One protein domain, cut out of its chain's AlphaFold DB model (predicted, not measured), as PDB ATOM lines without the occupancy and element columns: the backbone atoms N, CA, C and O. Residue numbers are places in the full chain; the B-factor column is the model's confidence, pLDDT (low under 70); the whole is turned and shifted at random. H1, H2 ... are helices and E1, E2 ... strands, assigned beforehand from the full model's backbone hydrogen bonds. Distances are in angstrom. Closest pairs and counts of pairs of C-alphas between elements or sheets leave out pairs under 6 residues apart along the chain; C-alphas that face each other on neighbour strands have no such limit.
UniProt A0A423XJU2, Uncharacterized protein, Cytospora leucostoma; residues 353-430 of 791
ATOM      1  N   LEU A 353     328.525 181.181 160.079       65.62
ATOM      2  CA  LEU A 353     328.686 179.722 159.940       65.62
ATOM      3  C   LEU A 353     327.564 179.071 159.115       65.62
ATOM      4  O   LEU A 353     327.819 178.199 158.289       65.62
ATOM      5  N   TYR A 354     326.323 179.511 159.303       70.62
ATOM      6  CA  TYR A 354     325.193 179.017 158.522       70.62
ATOM      7  C   TYR A 354     325.202 179.524 157.075       70.62
ATOM      8  O   TYR A 354     324.763 178.811 156.172       70.62
ATOM      9  N   HIS A 355     325.735 180.719 156.826       70.69
ATOM     10  CA  HIS A 355     325.994 181.206 155.477       70.69
ATOM     11  C   HIS A 355     327.121 180.421 154.800       70.69
ATOM     12  O   HIS A 355     326.941 179.991 153.665       70.69
ATOM     13  N   PHE A 356     328.221 180.136 155.500       71.25
ATOM     14  CA  PHE A 356     329.310 179.297 155.003       71.25
ATOM     15  C   PHE A 356     328.832 177.889 154.686       71.25
ATOM     16  O   PHE A 356     329.122 177.385 153.607       71.25
ATOM     17  N   ILE A 357     328.055 177.263 155.575       76.75
ATOM     18  CA  ILE A 357     327.500 175.931 155.325       76.75
ATOM     19  C   ILE A 357     326.553 175.964 154.126       76.75
ATOM     20  O   ILE A 357     326.677 175.110 153.254       76.75
ATOM     21  N   MET A 358     325.647 176.945 154.036       78.38
ATOM     22  CA  MET A 358     324.751 177.067 152.880       78.38
ATOM     23  C   MET A 358     325.535 177.244 151.575       78.38
ATOM     24  O   MET A 358     325.288 176.526 150.610       78.38
ATOM     25  N   THR A 359     326.514 178.146 151.560       74.12
ATOM     26  CA  THR A 359     327.355 178.413 150.385       74.12
ATOM     27  C   THR A 359     328.144 177.167 150.002       74.12
ATOM     28  O   THR A 359     328.061 176.726 148.864       74.12
ATOM     29  N   THR A 360     328.771 176.500 150.975       77.56
ATOM     30  CA  THR A 360     329.502 175.242 150.767       77.56
ATOM     31  C   THR A 360     328.588 174.166 150.176       77.56
ATOM     32  O   THR A 360     328.986 173.457 149.256       77.56
ATOM     33  N   LEU A 361     327.356 174.019 150.675       81.44
ATOM     34  CA  LEU A 361     326.396 173.048 150.141       81.44
ATOM     35  C   LEU A 361     326.017 173.360 148.687       81.44
ATOM     36  O   LEU A 361     325.921 172.434 147.884       81.44
ATOM     37  N   ILE A 362     325.822 174.638 148.355       81.50
ATOM     38  CA  ILE A 362     325.488 175.088 146.999       81.50
ATOM     39  C   ILE A 362     326.682 174.896 146.056       81.50
ATOM     40  O   ILE A 362     326.520 174.291 145.003       81.50
ATOM     41  N   GLU A 363     327.879 175.334 146.447       76.94
ATOM     42  CA  GLU A 363     329.113 175.236 145.653       76.94
ATOM     43  C   GLU A 363     329.509 173.788 145.355       76.94
ATOM     44  O   GLU A 363     329.971 173.475 144.256       76.94
ATOM     45  N   ASN A 364     329.280 172.880 146.307       80.50
ATOM     46  CA  ASN A 364     329.528 171.454 146.105       80.50
ATOM     47  C   ASN A 364     328.433 170.758 145.273       80.50
ATOM     48  O   ASN A 364     328.640 169.627 144.817       80.50
ATOM     49  N   ASP A 365     327.287 171.403 145.025       80.44
ATOM     50  CA  ASP A 365     326.252 170.908 144.116       80.44
ATOM     51  C   ASP A 365     326.376 171.565 142.733       80.44
ATOM     52  O   ASP A 365     325.852 172.642 142.446       80.44
ATOM     53  N   THR A 366     327.014 170.842 141.810       81.75
ATOM     54  CA  THR A 366     327.154 171.267 140.405       81.75
ATOM     55  C   THR A 366     325.826 171.640 139.730       81.75
ATOM     56  O   THR A 366     325.809 172.518 138.865       81.75
ATOM     57  N   ALA A 367     324.706 171.002 140.099       83.94
ATOM     58  CA  ALA A 367     323.396 171.331 139.543       83.94
ATOM     59  C   ALA A 367     322.870 172.656 140.112       83.94
ATOM     60  O   ALA A 367     322.319 173.454 139.353       83.94
ATOM     61  N   ALA A 368     323.095 172.914 141.403       80.88
ATOM     62  CA  ALA A 368     322.775 174.184 142.045       80.88
ATOM     63  C   ALA A 368     323.582 175.333 141.447       80.88
ATOM     64  O   ALA A 368     322.981 176.291 140.968       80.88
ATOM     65  N   MET A 369     324.905 175.196 141.340       78.94
ATOM     66  CA  MET A 369     325.768 176.223 140.740       78.94
ATOM     67  C   MET A 369     325.395 176.545 139.293       78.94
ATOM     68  O   MET A 369     325.392 177.706 138.891       78.94
ATOM     69  N   THR A 370     325.013 175.531 138.510       79.75
ATOM     70  CA  THR A 370     324.590 175.738 137.115       79.75
ATOM     71  C   THR A 370     323.285 176.539 137.019       79.75
ATOM     72  O   THR A 370     323.097 177.279 136.055       79.75
ATOM     73  N   ARG A 371     322.365 176.381 137.984       84.75
ATOM     74  CA  ARG A 371     321.043 177.035 137.968       84.75
ATOM     75  C   ARG A 371     321.028 178.387 138.684       84.75
ATOM     76  O   ARG A 371     320.352 179.297 138.220       84.75
ATOM     77  N   LEU A 372     321.755 178.514 139.792       81.69
ATOM     78  CA  LEU A 372     321.797 179.715 140.630       81.69
ATOM     79  C   LEU A 372     322.866 180.717 140.182       81.69
ATOM     80  O   LEU A 372     322.678 181.921 140.354       81.69
ATOM     81  N   GLY A 373     323.952 180.231 139.579       69.88
ATOM     82  CA  GLY A 373     325.117 181.035 139.229       69.88
ATOM     83  C   GLY A 373     326.112 181.200 140.387       69.88
ATOM     84  O   GLY A 373     325.842 180.766 141.507       69.88
ATOM     85  N   PRO A 374     327.276 181.819 140.113       61.22
ATOM     86  CA  PRO A 374     328.390 181.904 141.061       61.22
ATOM     87  C   PRO A 374     328.236 183.002 142.124       61.22
ATOM     88  O   PRO A 374     328.952 182.995 143.113       61.22
ATOM     89  N   MET A 375     327.325 183.958 141.926       58.72
ATOM     90  CA  MET A 375     327.127 185.086 142.839       58.72
ATOM     91  C   MET A 375     326.035 184.749 143.859       58.72
ATOM     92  O   MET A 375     324.906 184.485 143.452       58.72
ATOM     93  N   ALA A 376     326.340 184.807 145.158       65.94
ATOM     94  CA  ALA A 376     325.391 184.515 146.233       65.94
ATOM     95  C   ALA A 376     324.962 185.775 147.003       65.94
ATOM     96  O   ALA A 376     325.789 186.613 147.349       65.94
ATOM     97  N   ASN A 377     323.668 185.887 147.329       68.56
ATOM     98  CA  ASN A 377     323.158 186.874 148.289       68.56
ATOM     99  C   ASN A 377     322.631 186.163 149.536       68.56
ATOM    100  O   ASN A 377     321.476 185.740 149.603       68.56
ATOM    101  N   LEU A 378     323.488 186.080 150.544       72.88
ATOM    102  CA  LEU A 378     323.244 185.313 151.758       72.88
ATOM    103  C   LEU A 378     322.254 185.983 152.721       72.88
ATOM    104  O   LEU A 378     321.646 185.299 153.537       72.88
ATOM    105  N   CYS A 379     322.027 187.292 152.590       77.50
ATOM    106  CA  CYS A 379     321.044 188.026 153.392       77.50
ATOM    107  C   CYS A 379     319.637 188.017 152.769       77.50
ATOM    108  O   CYS A 379     318.658 188.292 153.458       77.50
ATOM    109  N   GLY A 380     319.529 187.696 151.476       84.06
ATOM    110  CA  GLY A 380     318.272 187.633 150.734       84.06
ATOM    111  C   GLY A 380     317.673 186.226 150.691       84.06
ATOM    112  O   GLY A 380     317.408 185.592 151.717       84.06
ATOM    113  N   GLY A 381     317.413 185.743 149.481       90.00
ATOM    114  CA  GLY A 381     316.954 184.380 149.250       90.00
ATOM    115  C   GLY A 381     317.203 183.914 147.824       90.00
ATOM    116  O   GLY A 381     317.727 184.650 146.994       90.00
ATOM    117  N   PHE A 382     316.819 182.682 147.527       91.44
ATOM    118  CA  PHE A 382     316.917 182.107 146.194       91.44
ATOM    119  C   PHE A 382     315.791 181.110 145.933       91.44
ATOM    120  O   PHE A 382     315.184 180.554 146.852       91.44
ATOM    121  N   VAL A 383     315.504 180.880 144.657       93.06
ATOM    122  CA  VAL A 383     314.612 179.810 144.202       93.06
ATOM    123  C   VAL A 383     315.466 178.700 143.616       93.06
ATOM    124  O   VAL A 383     316.369 178.964 142.827       93.06
ATOM    125  N   TYR A 384     315.196 177.461 144.016       91.19
ATOM    126  CA  TYR A 384     315.895 176.289 143.504       91.19
ATOM    127  C   TYR A 384     314.990 175.065 143.557       91.19
ATOM    128  O   TYR A 384     314.398 174.765 144.597       91.19
ATOM    129  N   GLY A 385     314.883 174.339 142.440       88.38
ATOM    130  CA  GLY A 385     314.229 173.027 142.427       88.38
ATOM    131  C   GLY A 385     312.763 173.067 142.875       88.38
ATOM    132  O   GLY A 385     312.302 172.180 143.590       88.38
ATOM    133  N   GLY A 386     312.031 174.123 142.506       89.25
ATOM    134  CA  GLY A 386     310.614 174.273 142.853       89.25
ATOM    135  C   GLY A 386     310.339 174.611 144.323       89.25
ATOM    136  O   GLY A 386     309.203 174.461 144.771       89.25
ATOM    137  N   LYS A 387     311.346 175.079 145.067       91.62
ATOM    138  CA  LYS A 387     311.206 175.677 146.402       91.62
ATOM    139  C   LYS A 387     311.871 177.047 146.463       91.62
ATOM    140  O   LYS A 387     312.732 177.360 145.642       91.62
ATOM    141  N   SER A 388     311.485 177.844 147.455       94.19
ATOM    142  CA  SER A 388     312.206 179.064 147.814       94.19
ATOM    143  C   SER A 388     312.933 178.897 149.145       94.19
ATOM    144  O   SER A 388     312.462 178.197 150.046       94.19
ATOM    145  N   PHE A 389     314.097 179.526 149.245       94.19
ATOM    146  CA  PHE A 389     314.975 179.511 150.404       94.19
ATOM    147  C   PHE A 389     315.304 180.948 150.778       94.19
ATOM    148  O   PHE A 389     315.691 181.737 149.921       94.19
ATOM    149  N   TRP A 390     315.143 181.296 152.045       94.44
ATOM    150  CA  TRP A 390     315.278 182.664 152.529       94.44
ATOM    151  C   TRP A 390     316.100 182.691 153.804       94.44
ATOM    152  O   TRP A 390     315.897 181.851 154.678       94.44
ATOM    153  N   SER A 391     316.985 183.670 153.931       90.44
ATOM    154  CA  SER A 391     317.639 183.952 155.207       90.44
ATOM    155  C   SER A 391     316.617 184.449 156.236       90.44
ATOM    156  O   SER A 391     315.652 185.134 155.884       90.44
ATOM    157  N   THR A 392     316.824 184.150 157.518       89.50
ATOM    158  CA  THR A 392     316.068 184.749 158.635       89.50
ATOM    159  C   THR A 392     316.347 186.248 158.781       89.50
ATOM    160  O   THR A 392     315.555 186.958 159.408       89.50
ATOM    161  N   ALA A 393     317.417 186.757 158.159       86.81
ATOM    162  CA  ALA A 393     317.662 188.190 158.008       86.81
ATOM    163  C   ALA A 393     316.636 188.856 157.073       86.81
ATOM    164  O   ALA A 393     316.314 190.024 157.260       86.81
ATOM    165  N   CYS A 394     316.060 188.112 156.124       91.94
ATOM    166  CA  CYS A 394     315.087 188.629 155.168       91.94
ATOM    167  C   CYS A 394     313.654 188.561 155.719       91.94
ATOM    168  O   CYS A 394     313.167 187.486 156.093       91.94
ATOM    169  N   ILE A 395     312.920 189.682 155.673       95.50
ATOM    170  CA  ILE A 395     311.514 189.729 156.103       95.50
ATOM    171  C   ILE A 395     310.622 188.714 155.371       95.50
ATOM    172  O   ILE A 395     309.724 188.134 155.983       95.50
ATOM    173  N   VAL A 396     310.883 188.440 154.084       96.81
ATOM    174  CA  VAL A 396     310.124 187.446 153.304       96.81
ATOM    175  C   VAL A 396     310.264 186.071 153.948       96.81
ATOM    176  O   VAL A 396     309.265 185.382 154.145       96.81
ATOM    177  N   GLY A 397     311.486 185.704 154.346       95.44
ATOM    178  CA  GLY A 397     311.745 184.492 155.111       95.44
ATOM    179  C   GLY A 397     310.962 184.496 156.418       95.44
ATOM    180  O   GLY A 397     310.140 183.604 156.639       95.44
ATOM    181  N   ARG A 398     311.147 185.527 157.254       96.31
ATOM    182  CA  ARG A 398     310.496 185.637 158.575       96.31
ATOM    183  C   ARG A 398     308.964 185.538 158.518       96.31
ATOM    184  O   ARG A 398     308.351 184.956 159.415       96.31
ATOM    185  N   VAL A 399     308.335 186.060 157.464       97.50
ATOM    186  CA  VAL A 399     306.883 185.961 157.235       97.50
ATOM    187  C   VAL A 399     306.487 184.562 156.743       97.50
ATOM    188  O   VAL A 399     305.581 183.949 157.310       97.50
ATOM    189  N   LEU A 400     307.172 184.020 155.728       96.31
ATOM    190  CA  LEU A 400     306.850 182.709 155.145       96.31
ATOM    191  C   LEU A 400     307.153 181.530 156.075       96.31
ATOM    192  O   LEU A 400     306.560 180.465 155.913       96.31
ATOM    193  N   ALA A 401     308.032 181.710 157.058       95.00
ATOM    194  CA  ALA A 401     308.366 180.703 158.059       95.00
ATOM    195  C   ALA A 401     307.152 180.182 158.848       95.00
ATOM    196  O   ALA A 401     307.152 179.032 159.291       95.00
ATOM    197  N   ALA A 402     306.108 181.003 158.992       93.94
ATOM    198  CA  ALA A 402     304.846 180.606 159.611       93.94
ATOM    199  C   ALA A 402     303.988 179.685 158.728       93.94
ATOM    200  O   ALA A 402     303.004 179.111 159.197       93.94
ATOM    201  N   GLY A 403     304.329 179.557 157.445       90.81
ATOM    202  CA  GLY A 403     303.560 178.806 156.470       90.81
ATOM    203  C   GLY A 403     303.635 177.301 156.656       90.81
ATOM    204  O   GLY A 403     304.605 176.736 157.169       90.81
ATOM    205  N   LYS A 404     302.577 176.624 156.212       86.69
ATOM    206  CA  LYS A 404     302.518 175.166 156.255       86.69
ATOM    207  C   LYS A 404     303.618 174.572 155.374       86.69
ATOM    208  O   LYS A 404     303.768 174.953 154.220       86.69
ATOM    209  N   GLY A 405     304.369 173.619 155.920       83.31
ATOM    210  CA  GLY A 405     305.466 172.965 155.200       83.31
ATOM    211  C   GLY A 405     306.773 173.764 155.165       83.31
ATOM    212  O   GLY A 405     307.793 173.222 154.735       83.31
ATOM    213  N   ALA A 406     306.790 175.001 155.677       90.44
ATOM    214  CA  ALA A 406     308.035 175.736 155.844       90.44
ATOM    215  C   ALA A 406     308.952 175.002 156.832       90.44
ATOM    216  O   ALA A 406     308.489 174.432 157.826       90.44
ATOM    217  N   VAL A 407     310.259 175.003 156.586       88.31
ATOM    218  CA  VAL A 407     311.250 174.425 157.504       88.31
ATOM    219  C   VAL A 407     312.350 175.436 157.710       88.31
ATOM    220  O   VAL A 407     312.926 175.913 156.737       88.31
ATOM    221  N   GLU A 408     312.636 175.723 158.970       87.56
ATOM    222  CA  GLU A 408     313.786 176.518 159.357       87.56
ATOM    223  C   GLU A 408     314.908 175.600 159.830       87.56
ATOM    224  O   GLU A 408     314.668 174.635 160.560       87.56
ATOM    225  N   CYS A 409     316.122 175.910 159.398       84.25
ATOM    226  CA  CYS A 409     317.345 175.295 159.867       84.25
ATOM    227  C   CYS A 409     318.415 176.382 159.931       84.25
ATOM    228  O   CYS A 409     318.823 176.885 158.885       84.25
ATOM    229  N   MET A 410     318.845 176.730 161.148       74.19
ATOM    230  CA  MET A 410     320.048 177.527 161.407       74.19
ATOM    231  C   MET A 410     320.125 178.784 160.530       74.19
ATOM    232  O   MET A 410     321.008 178.911 159.694       74.19
ATOM    233  N   GLY A 411     319.153 179.689 160.660       81.31
ATOM    234  CA  GLY A 411     319.155 180.959 159.921       81.31
ATOM    235  C   GLY A 411     318.630 180.896 158.482       81.31
ATOM    236  O   GLY A 411     318.541 181.932 157.830       81.31
ATOM    237  N   TRP A 412     318.230 179.723 157.981       90.06
ATOM    238  CA  TRP A 412     317.623 179.568 156.655       90.06
ATOM    239  C   TRP A 412     316.238 178.935 156.716       90.06
ATOM    240  O   TRP A 412     316.000 177.972 157.441       90.06
ATOM    241  N   ILE A 413     315.329 179.450 155.897       93.19
ATOM    242  CA  ILE A 413     313.924 179.061 155.822       93.19
ATOM    243  C   ILE A 413     313.640 178.549 154.418       93.19
ATOM    244  O   ILE A 413     313.714 179.292 153.445       93.19
ATOM    245  N   SER A 414     313.269 177.279 154.315       93.69
ATOM    246  CA  SER A 414     312.720 176.698 153.091       93.69
ATOM    247  C   SER A 414     311.198 176.818 153.080       93.69
ATOM    248  O   SER A 414     310.549 176.635 154.113       93.69
ATOM    249  N   SER A 415     310.622 177.095 151.912       93.12
ATOM    250  CA  SER A 415     309.181 177.231 151.712       93.12
ATOM    251  C   SER A 415     308.740 176.640 150.370       93.12
ATOM    252  O   SER A 415     309.479 176.663 149.385       93.12
ATOM    253  N   ASP A 416     307.513 176.115 150.333       91.31
ATOM    254  CA  ASP A 416     306.835 175.707 149.094       91.31
ATOM    255  C   ASP A 416     306.264 176.909 148.320       91.31
ATOM    256  O   ASP A 416     305.814 176.772 147.183       91.31
ATOM    257  N   VAL A 417     306.271 178.102 148.923       93.44
ATOM    258  CA  VAL A 417     305.776 179.329 148.298       93.44
ATOM    259  C   VAL A 417     306.827 179.864 147.337       93.44
ATOM    260  O   VAL A 417     307.927 180.234 147.748       93.44
ATOM    261  N   LEU A 418     306.478 179.942 146.056       94.25
ATOM    262  CA  LEU A 418     307.351 180.469 145.010       94.25
ATOM    263  C   LEU A 418     306.961 181.904 144.631       94.25
ATOM    264  O   LEU A 418     305.767 182.200 144.514       94.25
ATOM    265  N   PRO A 419     307.939 182.797 144.396       94.00
ATOM    266  CA  PRO A 419     307.660 184.103 143.823       94.00
ATOM    267  C   PRO A 419     307.131 183.952 142.389       94.00
ATOM    268  O   PRO A 419     307.731 183.301 141.535       94.00
ATOM    269  N   GLN A 420     305.976 184.554 142.120       93.19
ATOM    270  CA  GLN A 420     305.251 184.403 140.867       93.19
ATOM    271  C   GLN A 420     306.072 184.916 139.679       93.19
ATOM    272  O   GLN A 420     306.500 186.069 139.655       93.19
ATOM    273  N   GLY A 421     306.219 184.074 138.656       85.94
ATOM    274  CA  GLY A 421     306.892 184.437 137.407       85.94
ATOM    275  C   GLY A 421     308.421 184.443 137.478       85.94
ATOM    276  O   GLY A 421     309.051 184.811 136.489       85.94
ATOM    277  N   LEU A 422     309.012 184.019 138.599       87.12
ATOM    278  CA  LEU A 422     310.457 183.867 138.753       87.12
ATOM    279  C   LEU A 422     310.824 182.380 138.850       87.12
ATOM    280  O   LEU A 422     310.157 181.608 139.538       87.12
ATOM    281  N   GLY A 423     311.858 181.989 138.106       86.25
ATOM    282  CA  GLY A 423     312.450 180.652 138.154       86.25
ATOM    283  C   GLY A 423     313.642 180.597 139.107       86.25
ATOM    284  O   GLY A 423     313.790 181.469 139.961       86.25
ATOM    285  N   ASP A 424     314.490 179.585 138.934       90.06
ATOM    286  CA  ASP A 424     315.696 179.410 139.744       90.06
ATOM    287  C   ASP A 424     316.628 180.637 139.657       90.06
ATOM    288  O   ASP A 424     316.818 181.208 138.581       90.06
ATOM    289  N   GLY A 425     317.197 181.037 140.797       86.12
ATOM    290  CA  GLY A 425     318.121 182.169 140.894       86.12
ATOM    291  C   GLY A 425     318.075 182.904 142.235       86.12
ATOM    292  O   GLY A 425     317.149 182.727 143.032       86.12
ATOM    293  N   TRP A 426     319.085 183.743 142.470       85.00
ATOM    294  CA  TRP A 426     319.193 184.600 143.651       85.00
ATOM    295  C   TRP A 426     318.289 185.830 143.569       85.00
ATOM    296  O   TRP A 426     318.087 186.425 142.509       85.00
ATOM    297  N   LEU A 427     317.757 186.219 144.724       87.19
ATOM    298  CA  LEU A 427     316.774 187.277 144.898       87.19
ATOM    299  C   LEU A 427     317.212 188.183 146.047       87.19
ATOM    300  O   LEU A 427     317.451 187.718 147.163       87.19
ATOM    301  N   ASN A 428     317.270 189.487 145.785       86.62
ATOM    302  CA  ASN A 428     317.429 190.487 146.829       86.62
ATOM    303  C   ASN A 428     316.112 191.225 147.079       86.62
ATOM    304  O   ASN A 428     315.314 191.422 146.159       86.62
ATOM    305  N   ILE A 429     315.881 191.644 148.319       88.06
ATOM    306  CA  ILE A 429     314.639 192.287 148.741       88.06
ATOM    307  C   ILE A 429     314.961 193.681 149.273       88.06
ATOM    308  O   ILE A 429     315.822 193.827 150.131       88.06
ATOM    309  N   ASN A 430     314.263 194.693 148.763       87.81
ATOM    310  CA  ASN A 430     314.340 196.054 149.277       87.81
ATOM    311  C   ASN A 430     313.248 196.279 150.318       87.81
ATOM    312  O   ASN A 430     312.060 196.146 150.007       87.81
TER     313      ASN A 430
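What this domain is: This is residues 353 to 430 of the 791 residues of an uncharacterized protein of Cytospora leucostoma (UniProt A0A423XJU2). A strongly twisted wall of five short strands forms the middle of a rounded domain, with the short helix H3 over one face and H2 on the opposite face, packed at the E1 and E5 end. H1 meets H2 at a corner and only grazes the sheet with residues 354 to 358. The 78 printed residues hold three named helices and five named strands, in the order H1 H2 E1 E2 H3 E3 E4 E5, and the class is mixed. The sheet runs E3 E4 E2 E1 E5, all antiparallel. The whole is compact, with a radius of gyration of the C-alphas of 11.5 A and spans of 31 by 30 by 25 A.

How they stand to each other: The inner strands E2, residues 387 to 391, and E1, residues 381 to 384, form a hairpin at 159 degrees, with N 389 and O 382 at 2.8 A. Beside E1 is edge strand E5, residues 425 to 429, with N 427 and O 381 at 2.8 A. Beside E2 is E4, residues 412 to 415, with N 390 and O 413 at 2.8 A. E4 forms a hairpin with edge strand E3, residues 407 to 409, with N 409 and O 412 at 2.8 A. The sheet is only just strongly twisted, its C-alphas up to 4.4 A off the best plane. H3, residues 395 to 400, is over E2 at a height over the sheet of 7.2 A, slantwise to the strands at 40 degrees to E2 on the local plane; the closest C-alphas of H3 and E2 are those of Gly 397 and Trp 390, 4.7 A. E2, H3 and E3 make a split strand-helix-strand unit, two strands running the same way with E4 between them, and its crossover is right-handed. H2, residues 366 to 372, is on the opposite face from H3, giving three layers, helices on both faces of a sheet; the closest C-alphas of H2 and E5 are those of Leu 372 and Gly 425, 4.4 A. H1, residues 353 to 363, and H2 only just touch, with 3 pairs of C-alphas within 8 A, only at the corner, about perpendicular at 73 degrees; Ile 362 and Ala 368 have the closest C-alphas, 5.7 A. H1 and H3 are apart. In H1, H2 and H3 every O i to N i+4 pair is within hydrogen-bond range.

Where its parts are: H1 begins at C-alpha 353 (328.686, 179.722, 159.940) and is 15.0 A long; H2 is 10.0 A and H3 8.5 A. E1 is 10.0 A, E2 13.7 A, E3 6.6 A, E4 10.1 A and E5 13.3 A, ending at C-alpha 429 (314.639, 192.287, 148.741).

The domain as a whole: The C-alphas of Leu 353 and Gly 421 are the two farthest apart, at 31.7 A. The printed part has no cut and no long link. Its mean pLDDT is 85.0; residue 353 and residues 373 to 377 are under 70.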